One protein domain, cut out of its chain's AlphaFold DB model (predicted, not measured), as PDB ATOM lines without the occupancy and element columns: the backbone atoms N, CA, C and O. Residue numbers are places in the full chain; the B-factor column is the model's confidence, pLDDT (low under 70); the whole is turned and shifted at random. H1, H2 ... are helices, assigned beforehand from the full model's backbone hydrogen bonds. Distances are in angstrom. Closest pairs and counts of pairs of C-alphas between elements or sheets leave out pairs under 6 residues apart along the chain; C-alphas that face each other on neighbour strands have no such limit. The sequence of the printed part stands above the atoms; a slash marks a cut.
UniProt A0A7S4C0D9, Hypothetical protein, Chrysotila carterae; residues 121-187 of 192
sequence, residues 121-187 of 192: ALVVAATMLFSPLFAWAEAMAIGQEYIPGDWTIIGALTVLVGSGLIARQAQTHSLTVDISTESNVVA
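This is residues 121 to 187 of the 192 residues of the protein "Hypothetical protein" of Chrysotila carterae (UniProt A0A7S4C0D9). One long helix, H3, makes the length of this model, and the chain before it, two shorter helices H1 and H2, folds back beside its first half. H1 packs on H3 with residues 163 to 170 of H3, H2 slants away from H3 toward the turn at residues 142 to 149, and residues 171 to 187 of H3 stick out alone. The printed part has 67 residues with three named helices, in the order H1, H2, H3, and no named strand; the class is all helix. The whole is extended, with a radius of gyration of the C-alphas of 18.0 A and spans of 60 by 22 by 14 A.

Start from H3, residues 150 to 187, and look at its residues 163 to 170, which alone touch H1, residues 121 to 128. The closest C-alphas of the two are those of Ala 126 and Ser 163, 5.5 A apart. Their lines stand at a shallow tilt of 31 degrees, and they run opposite ways. Next find H2, residues 131 to 141, close to H3 but not clearly touching it: their closest C-alphas, those of Leu 133 and Ala 156, are 7.0 A apart. H2 and H3 run opposite ways at a steep tilt of 51 degrees. H1 and H2 meet only through their link. In H1 and H2 every O i to N i+4 pair is within hydrogen-bond range; in H3, 32 of 34 are.

Find C-alpha 150 at (246.892, 202.741, 320.259); from there H3 runs 56.5 A to C-alpha 187 at (236.842, 195.500, 265.094). H1 begins at C-alpha 121, at (250.406, 205.063, 289.626), and is 10.5 A long to C-alpha 128. H2 measures 15.3 A from C-alpha 131 to C-alpha 141.

The C-alphas farthest apart, those of Tyr 146 and Ala 187, are 60.4 A from each other. Without residues 171 to 187, which stand free, the body spans 36 by 20 by 12 A. The printed part has no cut; the link from H1 to H2 is tight and that from H2 to H3 is short. Look in the B-factor column for low confidence: residue 146 and residues 171 to 187 have pLDDT under 70, and the mean of the printed part is 75.9.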
ATOM      1  N   ALA A 121     249.603 204.496 288.538       74.00
ATOM      2  CA  ALA A 121     250.406 205.063 289.626       74.00
ATOM      3  C   ALA A 121     249.620 205.271 290.938       74.00
ATOM      4  O   ALA A 121     250.186 205.139 292.020       74.00
ATOM      5  N   LEU A 122     248.302 205.508 290.872       77.19
ATOM      6  CA  LEU A 122     247.435 205.623 292.055       77.19
ATOM      7  C   LEU A 122     247.445 204.359 292.928       77.19
ATOM      8  O   LEU A 122     247.484 204.444 294.154       77.19
ATOM      9  N   VAL A 123     247.408 203.180 292.310       76.88
ATOM     10  CA  VAL A 123     247.415 201.913 293.052       76.88
ATOM     11  C   VAL A 123     248.800 201.660 293.636       76.88
ATOM     12  O   VAL A 123     248.910 201.177 294.755       76.88
ATOM     13  N   VAL A 124     249.851 202.042 292.910       79.06
ATOM     14  CA  VAL A 124     251.237 201.971 293.387       79.06
ATOM     15  C   VAL A 124     251.463 202.909 294.581       79.06
ATOM     16  O   VAL A 124     252.111 202.540 295.556       79.06
ATOM     17  N   ALA A 125     250.874 204.105 294.568       80.56
ATOM     18  CA  ALA A 125     250.893 204.999 295.722       80.56
ATOM     19  C   ALA A 125     250.149 204.384 296.919       80.56
ATOM     20  O   ALA A 125     250.655 204.420 298.038       80.56
ATOM     21  N   ALA A 126     248.993 203.749 296.687       81.31
ATOM     22  CA  ALA A 126     248.250 203.040 297.729       81.31
ATOM     23  C   ALA A 126     249.043 201.867 298.327       81.31
ATOM     24  O   ALA A 126     248.991 201.643 299.537       81.31
ATOM     25  N   THR A 127     249.818 201.137 297.514       81.31
ATOM     26  CA  THR A 127     250.689 200.080 298.042       81.31
ATOM     27  C   THR A 127     251.842 200.641 298.864       81.31
ATOM     28  O   THR A 127     252.260 200.009 299.831       81.31
ATOM     29  N   MET A 128     252.308 201.853 298.559       84.44
ATOM     30  CA  MET A 128     253.341 202.511 299.356       84.44
ATOM     31  C   MET A 128     252.898 202.934 300.746       84.44
ATOM     32  O   MET A 128     253.734 202.955 301.649       84.44
ATOM     33  N   LEU A 129     251.599 203.138 300.976       85.50
ATOM     34  CA  LEU A 129     251.092 203.290 302.340       85.50
ATOM     35  C   LEU A 129     251.323 202.033 303.204       85.50
ATOM     36  O   LEU A 129     251.334 202.148 304.427       85.50
ATOM     37  N   PHE A 130     251.556 200.853 302.614       85.75
ATOM     38  CA  PHE A 130     251.918 199.652 303.376       85.75
ATOM     39  C   PHE A 130     253.394 199.568 303.753       85.75
ATOM     40  O   PHE A 130     253.719 198.824 304.674       85.75
ATOM     41  N   SER A 131     254.285 200.309 303.089       84.25
ATOM     42  CA  SER A 131     255.718 200.330 303.417       84.25
ATOM     43  C   SER A 131     255.992 200.515 304.922       84.25
ATOM     44  O   SER A 131     256.672 199.663 305.502       84.25
ATOM     45  N   PRO A 132     255.396 201.511 305.618       84.69
ATOM     46  CA  PRO A 132     255.593 201.662 307.061       84.69
ATOM     47  C   PRO A 132     255.066 200.478 307.886       84.69
ATOM     48  O   PRO A 132     255.618 200.183 308.942       84.69
ATOM     49  N   LEU A 133     254.034 199.767 307.417       87.00
ATOM     50  CA  LEU A 133     253.506 198.582 308.105       87.00
ATOM     51  C   LEU A 133     254.449 197.384 307.981       87.00
ATOM     52  O   LEU A 133     254.617 196.640 308.945       87.00
ATOM     53  N   PHE A 134     255.082 197.212 306.820       86.88
ATOM     54  CA  PHE A 134     256.106 196.185 306.632       86.88
ATOM     55  C   PHE A 134     257.364 196.487 307.440       86.88
ATOM     56  O   PHE A 134     257.878 195.583 308.092       86.88
ATOM     57  N   ALA A 135     257.809 197.746 307.457       86.25
ATOM     58  CA  ALA A 135     258.948 198.168 308.267       86.25
ATOM     59  C   ALA A 135     258.712 197.883 309.759       86.25
ATOM     60  O   ALA A 135     259.568 197.299 310.418       86.25
ATOM     61  N   TRP A 136     257.519 198.210 310.266       86.12
ATOM     62  CA  TRP A 136     257.115 197.882 311.634       86.12
ATOM     63  C   TRP A 136     257.108 196.365 311.898       86.12
ATOM     64  O   TRP A 136     257.651 195.891 312.896       86.12
ATOM     65  N   ALA A 137     256.535 195.571 310.988       86.38
ATOM     66  CA  ALA A 137     256.501 194.117 311.134       86.38
ATOM     67  C   ALA A 137     257.910 193.495 311.146       86.38
ATOM     68  O   ALA A 137     258.179 192.588 311.936       86.38
ATOM     69  N   GLU A 138     258.818 193.992 310.302       87.19
ATOM     70  CA  GLU A 138     260.218 193.569 310.264       87.19
ATOM     71  C   GLU A 138     260.956 193.961 311.552       87.19
ATOM     72  O   GLU A 138     261.621 193.123 312.164       87.19
ATOM     73  N   ALA A 139     260.777 195.195 312.027       85.94
ATOM     74  CA  ALA A 139     261.374 195.667 313.273       85.94
ATOM     75  C   ALA A 139     260.901 194.854 314.492       85.94
ATOM     76  O   ALA A 139     261.708 194.502 315.362       85.94
ATOM     77  N   MET A 140     259.620 194.472 314.524       86.00
ATOM     78  CA  MET A 140     259.067 193.576 315.541       86.00
ATOM     79  C   MET A 140     259.645 192.157 315.433       86.00
ATOM     80  O   MET A 140     259.982 191.558 316.454       86.00
ATOM     81  N   ALA A 141     259.813 191.624 314.218       87.25
ATOM     82  CA  ALA A 141     260.389 190.295 313.994       87.25
ATOM     83  C   ALA A 141     261.862 190.203 314.434       87.25
ATOM     84  O   ALA A 141     262.291 189.168 314.945       87.25
ATOM     85  N   ILE A 142     262.625 191.288 314.277       89.94
ATOM     86  CA  ILE A 142     264.024 191.394 314.726       89.94
ATOM     87  C   ILE A 142     264.101 191.714 316.236       89.94
ATOM     88  O   ILE A 142     265.168 191.634 316.845       89.94
ATOM     89  N   GLY A 143     262.970 192.025 316.878       85.69
ATOM     90  CA  GLY A 143     262.892 192.341 318.304       85.69
ATOM     91  C   GLY A 143     263.476 193.709 318.665       85.69
ATOM     92  O   GLY A 143     263.873 193.909 319.811       85.69
ATOM     93  N   GLN A 144     263.565 194.636 317.701       79.25
ATOM     94  CA  GLN A 144     264.112 195.980 317.922       79.25
ATOM     95  C   GLN A 144     263.075 197.017 318.373       79.25
ATOM     96  O   GLN A 144     263.470 198.087 318.832       79.25
ATOM     97  N   GLU A 145     261.774 196.723 318.293       76.31
ATOM     98  CA  GLU A 145     260.719 197.696 318.611       76.31
ATOM     99  C   GLU A 145     259.825 197.330 319.804       76.31
ATOM    100  O   GLU A 145     259.516 196.166 320.070       76.31
ATOM    101  N   TYR A 146     259.373 198.381 320.500       67.06
ATOM    102  CA  TYR A 146     258.282 198.336 321.475       67.06
ATOM    103  C   TYR A 146     256.925 198.263 320.760       67.06
ATOM    104  O   TYR A 146     256.747 198.820 319.679       67.06
ATOM    105  N   ILE A 147     255.953 197.598 321.395       73.94
ATOM    106  CA  ILE A 147     254.574 197.470 320.901       73.94
ATOM    107  C   ILE A 147     254.020 198.869 320.558       73.94
ATOM    108  O   ILE A 147     254.124 199.773 321.392       73.94
ATOM    109  N   PRO A 148     253.444 199.060 319.355       77.56
ATOM    110  CA  PRO A 148     252.953 200.359 318.919       77.56
ATOM    111  C   PRO A 148     251.829 200.849 319.835       77.56
ATOM    112  O   PRO A 148     250.999 200.064 320.295       77.56
ATOM    113  N   GLY A 149     251.786 202.159 320.075       83.19
ATOM    114  CA  GLY A 149     250.692 202.780 320.819       83.19
ATOM    115  C   GLY A 149     249.362 202.710 320.062       83.19
ATOM    116  O   GLY A 149     249.328 202.556 318.840       83.19
ATOM    117  N   ASP A 150     248.257 202.890 320.786       89.06
ATOM    118  CA  ASP A 150     246.892 202.741 320.259       89.06
ATOM    119  C   ASP A 150     246.631 203.573 318.987       89.06
ATOM    120  O   ASP A 150     245.985 203.111 318.046       89.06
ATOM    121  N   TRP A 151     247.196 204.783 318.906       86.38
ATOM    122  CA  TRP A 151     247.069 205.662 317.736       86.38
ATOM    123  C   TRP A 151     247.720 205.097 316.471       86.38
ATOM    124  O   TRP A 151     247.170 205.242 315.378       86.38
ATOM    125  N   THR A 152     248.851 204.409 316.608       84.88
ATOM    126  CA  THR A 152     249.536 203.759 315.487       84.88
ATOM    127  C   THR A 152     248.709 202.591 314.956       84.88
ATOM    128  O   THR A 152     248.611 202.408 313.744       84.88
ATOM    129  N   ILE A 153     248.041 201.845 315.845       85.50
ATOM    130  CA  ILE A 153     247.136 200.752 315.462       85.50
ATOM    131  C   ILE A 153     245.935 201.304 314.683       85.50
ATOM    132  O   ILE A 153     245.578 200.772 313.632       85.50
ATOM    133  N   ILE A 154     245.335 202.403 315.150       90.75
ATOM    134  CA  ILE A 154     244.220 203.058 314.448       90.75
ATOM    135  C   ILE A 154     244.662 203.566 313.067       90.75
ATOM    136  O   ILE A 154     243.952 203.366 312.075       90.75
ATOM    137  N   GLY A 155     245.845 204.179 312.978       87.88
ATOM    138  CA  GLY A 155     246.433 204.604 311.706       87.88
ATOM    139  C   GLY A 155     246.633 203.431 310.743       87.88
ATOM    140  O   GLY A 155     246.188 203.492 309.597       87.88
ATOM    141  N   ALA A 156     247.209 202.328 311.227       85.94
ATOM    142  CA  ALA A 156     247.419 201.109 310.449       85.94
ATOM    143  C   ALA A 156     246.109 200.521 309.904       85.94
ATOM    144  O   ALA A 156     246.019 200.182 308.721       85.94
ATOM    145  N   LEU A 157     245.066 200.451 310.737       89.00
ATOM    146  CA  LEU A 157     243.738 199.993 310.320       89.00
ATOM    147  C   LEU A 157     243.126 200.912 309.259       89.00
ATOM    148  O   LEU A 157     242.526 200.434 308.297       89.00
ATOM    149  N   THR A 158     243.309 202.223 309.397       89.88
ATOM    150  CA  THR A 158     242.807 203.207 308.429       89.88
ATOM    151  C   THR A 158     243.470 203.026 307.064       89.88
ATOM    152  O   THR A 158     242.781 202.996 306.044       89.88
ATOM    153  N   VAL A 159     244.792 202.823 307.042       88.06
ATOM    154  CA  VAL A 159     245.551 202.510 305.821       88.06
ATOM    155  C   VAL A 159     245.059 201.212 305.181       88.06
ATOM    156  O   VAL A 159     244.792 201.189 303.981       88.06
ATOM    157  N   LEU A 160     244.870 200.150 305.972       87.69
ATOM    158  CA  LEU A 160     244.353 198.864 305.488       87.69
ATOM    159  C   LEU A 160     242.989 199.014 304.802       87.69
ATOM    160  O   LEU A 160     242.781 198.487 303.706       87.69
ATOM    161  N   VAL A 161     242.069 199.758 305.422       89.69
ATOM    162  CA  VAL A 161     240.734 200.012 304.863       89.69
ATOM    163  C   VAL A 161     240.823 200.848 303.584       89.69
ATOM    164  O   VAL A 161     240.220 200.479 302.574       89.69
ATOM    165  N   GLY A 162     241.593 201.940 303.596       86.12
ATOM    166  CA  GLY A 162     241.759 202.824 302.440       86.12
ATOM    167  C   GLY A 162     242.349 202.100 301.229       86.12
ATOM    168  O   GLY A 162     241.790 202.154 300.133       86.12
ATOM    169  N   SER A 163     243.422 201.340 301.435       85.25
ATOM    170  CA  SER A 163     244.052 200.556 300.374       85.25
ATOM    171  C   SER A 163     243.139 199.450 299.838       85.25
ATOM    172  O   SER A 163     243.128 199.200 298.632       85.25
ATOM    173  N   GLY A 164     242.319 198.823 300.690       83.62
ATOM    174  CA  GLY A 164     241.316 197.843 300.261       83.62
ATOM    175  C   GLY A 164     240.237 198.444 299.351       83.62
ATOM    176  O   GLY A 164     239.858 197.833 298.348       83.62
ATOM    177  N   LEU A 165     239.775 199.663 299.651       85.75
ATOM    178  CA  LEU A 165     238.832 200.393 298.799       85.75
ATOM    179  C   LEU A 165     239.449 200.741 297.438       85.75
ATOM    180  O   LEU A 165     238.813 200.514 296.408       85.75
ATOM    181  N   ILE A 166     240.697 201.221 297.428       82.62
ATOM    182  CA  ILE A 166     241.423 201.547 296.191       82.62
ATOM    183  C   ILE A 166     241.631 200.291 295.340       82.62
ATOM    184  O   ILE A 166     241.366 200.320 294.140       82.62
ATOM    185  N   ALA A 167     242.033 199.170 295.947       78.31
ATOM    186  CA  ALA A 167     242.206 197.904 295.237       78.31
ATOM    187  C   ALA A 167     240.894 197.428 294.589       78.31
ATOM    188  O   ALA A 167     240.880 197.032 293.423       78.31
ATOM    189  N   ARG A 168     239.770 197.534 295.308       80.75
ATOM    190  CA  ARG A 168     238.444 197.192 294.773       80.75
ATOM    191  C   ARG A 168     238.037 198.104 293.609       80.75
ATOM    192  O   ARG A 168     237.458 197.638 292.626       80.75
ATOM    193  N   GLN A 169     238.341 199.395 293.693       78.50
ATOM    194  CA  GLN A 169     238.064 200.335 292.608       78.50
ATOM    195  C   GLN A 169     238.963 200.080 291.387       78.50
ATOM    196  O   GLN A 169     238.483 200.116 290.254       78.50
ATOM    197  N   ALA A 170     240.235 199.745 291.609       70.12
ATOM    198  CA  ALA A 170     241.194 199.430 290.554       70.12
ATOM    199  C   ALA A 170     240.775 198.207 289.726       70.12
ATOM    200  O   ALA A 170     240.858 198.257 288.501       70.12
ATOM    201  N   GLN A 171     240.238 197.160 290.367       68.25
ATOM    202  CA  GLN A 171     239.702 195.978 289.672       68.25
ATOM    203  C   GLN A 171     238.573 196.330 288.691       68.25
ATOM    204  O   GLN A 171     238.467 195.741 287.617       68.25
ATOM    205  N   THR A 172     237.746 197.318 289.036       60.66
ATOM    206  CA  THR A 172     236.657 197.786 288.167       60.66
ATOM    207  C   THR A 172     237.198 198.523 286.930       60.66
ATOM    208  O   THR A 172     236.676 198.361 285.827       60.66
ATOM    209  N   HIS A 173     238.278 199.295 287.084       53.81
ATOM    210  CA  HIS A 173     238.895 200.051 285.988       53.81
ATOM    211  C   HIS A 173     239.726 199.177 285.034       53.81
ATOM    212  O   HIS A 173     239.654 199.383 283.823       53.81
ATOM    213  N   SER A 174     240.463 198.181 285.541       51.31
ATOM    214  CA  SER A 174     241.255 197.265 284.702       51.31
ATOM    215  C   SER A 174     240.379 196.417 283.772       51.31
ATOM    216  O   SER A 174     240.703 196.268 282.599       51.31
ATOM    217  N   LEU A 175     239.210 195.966 284.248       48.69
ATOM    218  CA  LEU A 175     238.232 195.235 283.429       48.69
ATOM    219  C   LEU A 175     237.691 196.063 282.252       48.69
ATOM    220  O   LEU A 175     237.306 195.507 281.229       48.69
ATOM    221  N   THR A 176     237.675 197.393 282.364       45.94
ATOM    222  CA  THR A 176     237.159 198.263 281.294       45.94
ATOM    223  C   THR A 176     238.185 198.444 280.166       45.94
ATOM    224  O   THR A 176     237.815 198.574 278.997       45.94
ATOM    225  N   VAL A 177     239.482 198.421 280.495       50.03
ATOM    226  CA  VAL A 177     240.577 198.539 279.516       50.03
ATOM    227  C   VAL A 177     240.716 197.254 278.697       50.03
ATOM    228  O   VAL A 177     240.834 197.335 277.477       50.03
ATOM    229  N   ASP A 178     240.593 196.074 279.310       50.66
ATOM    230  CA  ASP A 178     240.647 194.808 278.561       50.66
ATOM    231  C   ASP A 178     239.496 194.688 277.545       50.66
ATOM    232  O   ASP A 178     239.738 194.402 276.374       50.66
ATOM    233  N   ILE A 179     238.261 195.039 277.927       52.00
ATOM    234  CA  ILE A 179     237.094 194.969 277.023       52.00
ATOM    235  C   ILE A 179     237.212 195.971 275.857       52.00
ATOM    236  O   ILE A 179     236.814 195.681 274.725       52.00
ATOM    237  N   SER A 180     237.759 197.165 276.100       52.25
ATOM    238  CA  SER A 180     237.930 198.187 275.056       52.25
ATOM    239  C   SER A 180     239.105 197.888 274.121       52.25
ATOM    240  O   SER A 180     239.039 198.204 272.934       52.25
ATOM    241  N   THR A 181     240.153 197.227 274.606       52.97
ATOM    242  CA  THR A 181     241.284 196.817 273.765       52.97
ATOM    243  C   THR A 181     240.916 195.594 272.924       52.97
ATOM    244  O   THR A 181     241.162 195.584 271.721       52.97
ATOM    245  N   GLU A 182     240.235 194.607 273.509       51.16
ATOM    246  CA  GLU A 182     239.793 193.401 272.803       51.16
ATOM    247  C   GLU A 182     238.716 193.715 271.748       51.16
ATOM    248  O   GLU A 182     238.810 193.252 270.614       51.16
ATOM    249  N   SER A 183     237.754 194.601 272.042       51.25
ATOM    250  CA  SER A 183     236.751 195.036 271.051       51.25
ATOM    251  C   SER A 183     237.343 195.854 269.897       51.25
ATOM    252  O   SER A 183     236.922 195.670 268.756       51.25
ATOM    253  N   ASN A 184     238.348 196.703 270.144       54.84
ATOM    254  CA  ASN A 184     239.037 197.444 269.082       54.84
ATOM    255  C   ASN A 184     239.922 196.538 268.211       54.84
ATOM    256  O   ASN A 184     239.984 196.730 266.998       54.84
ATOM    257  N   VAL A 185     240.567 195.521 268.793       56.97
ATOM    258  CA  VAL A 185     241.336 194.520 268.033       56.97
ATOM    259  C   VAL A 185     240.402 193.639 267.199       56.97
ATOM    260  O   VAL A 185     240.672 193.407 266.022       56.97
ATOM    261  N   VAL A 186     239.262 193.212 267.749       57.16
ATOM    262  CA  VAL A 186     238.243 192.454 267.001       57.16
ATOM    263  C   VAL A 186     237.631 193.302 265.879       57.16
ATOM    264  O   VAL A 186     237.494 192.813 264.761       57.16
ATOM    265  N   ALA A 187     237.343 194.584 266.121       53.47
ATOM    266  CA  ALA A 187     236.842 195.500 265.094       53.47
ATOM    267  C   ALA A 187     237.870 195.770 263.980       53.47
ATOM    268  O   ALA A 187     237.499 195.841 262.811       53.47
TER     269      ALA A 187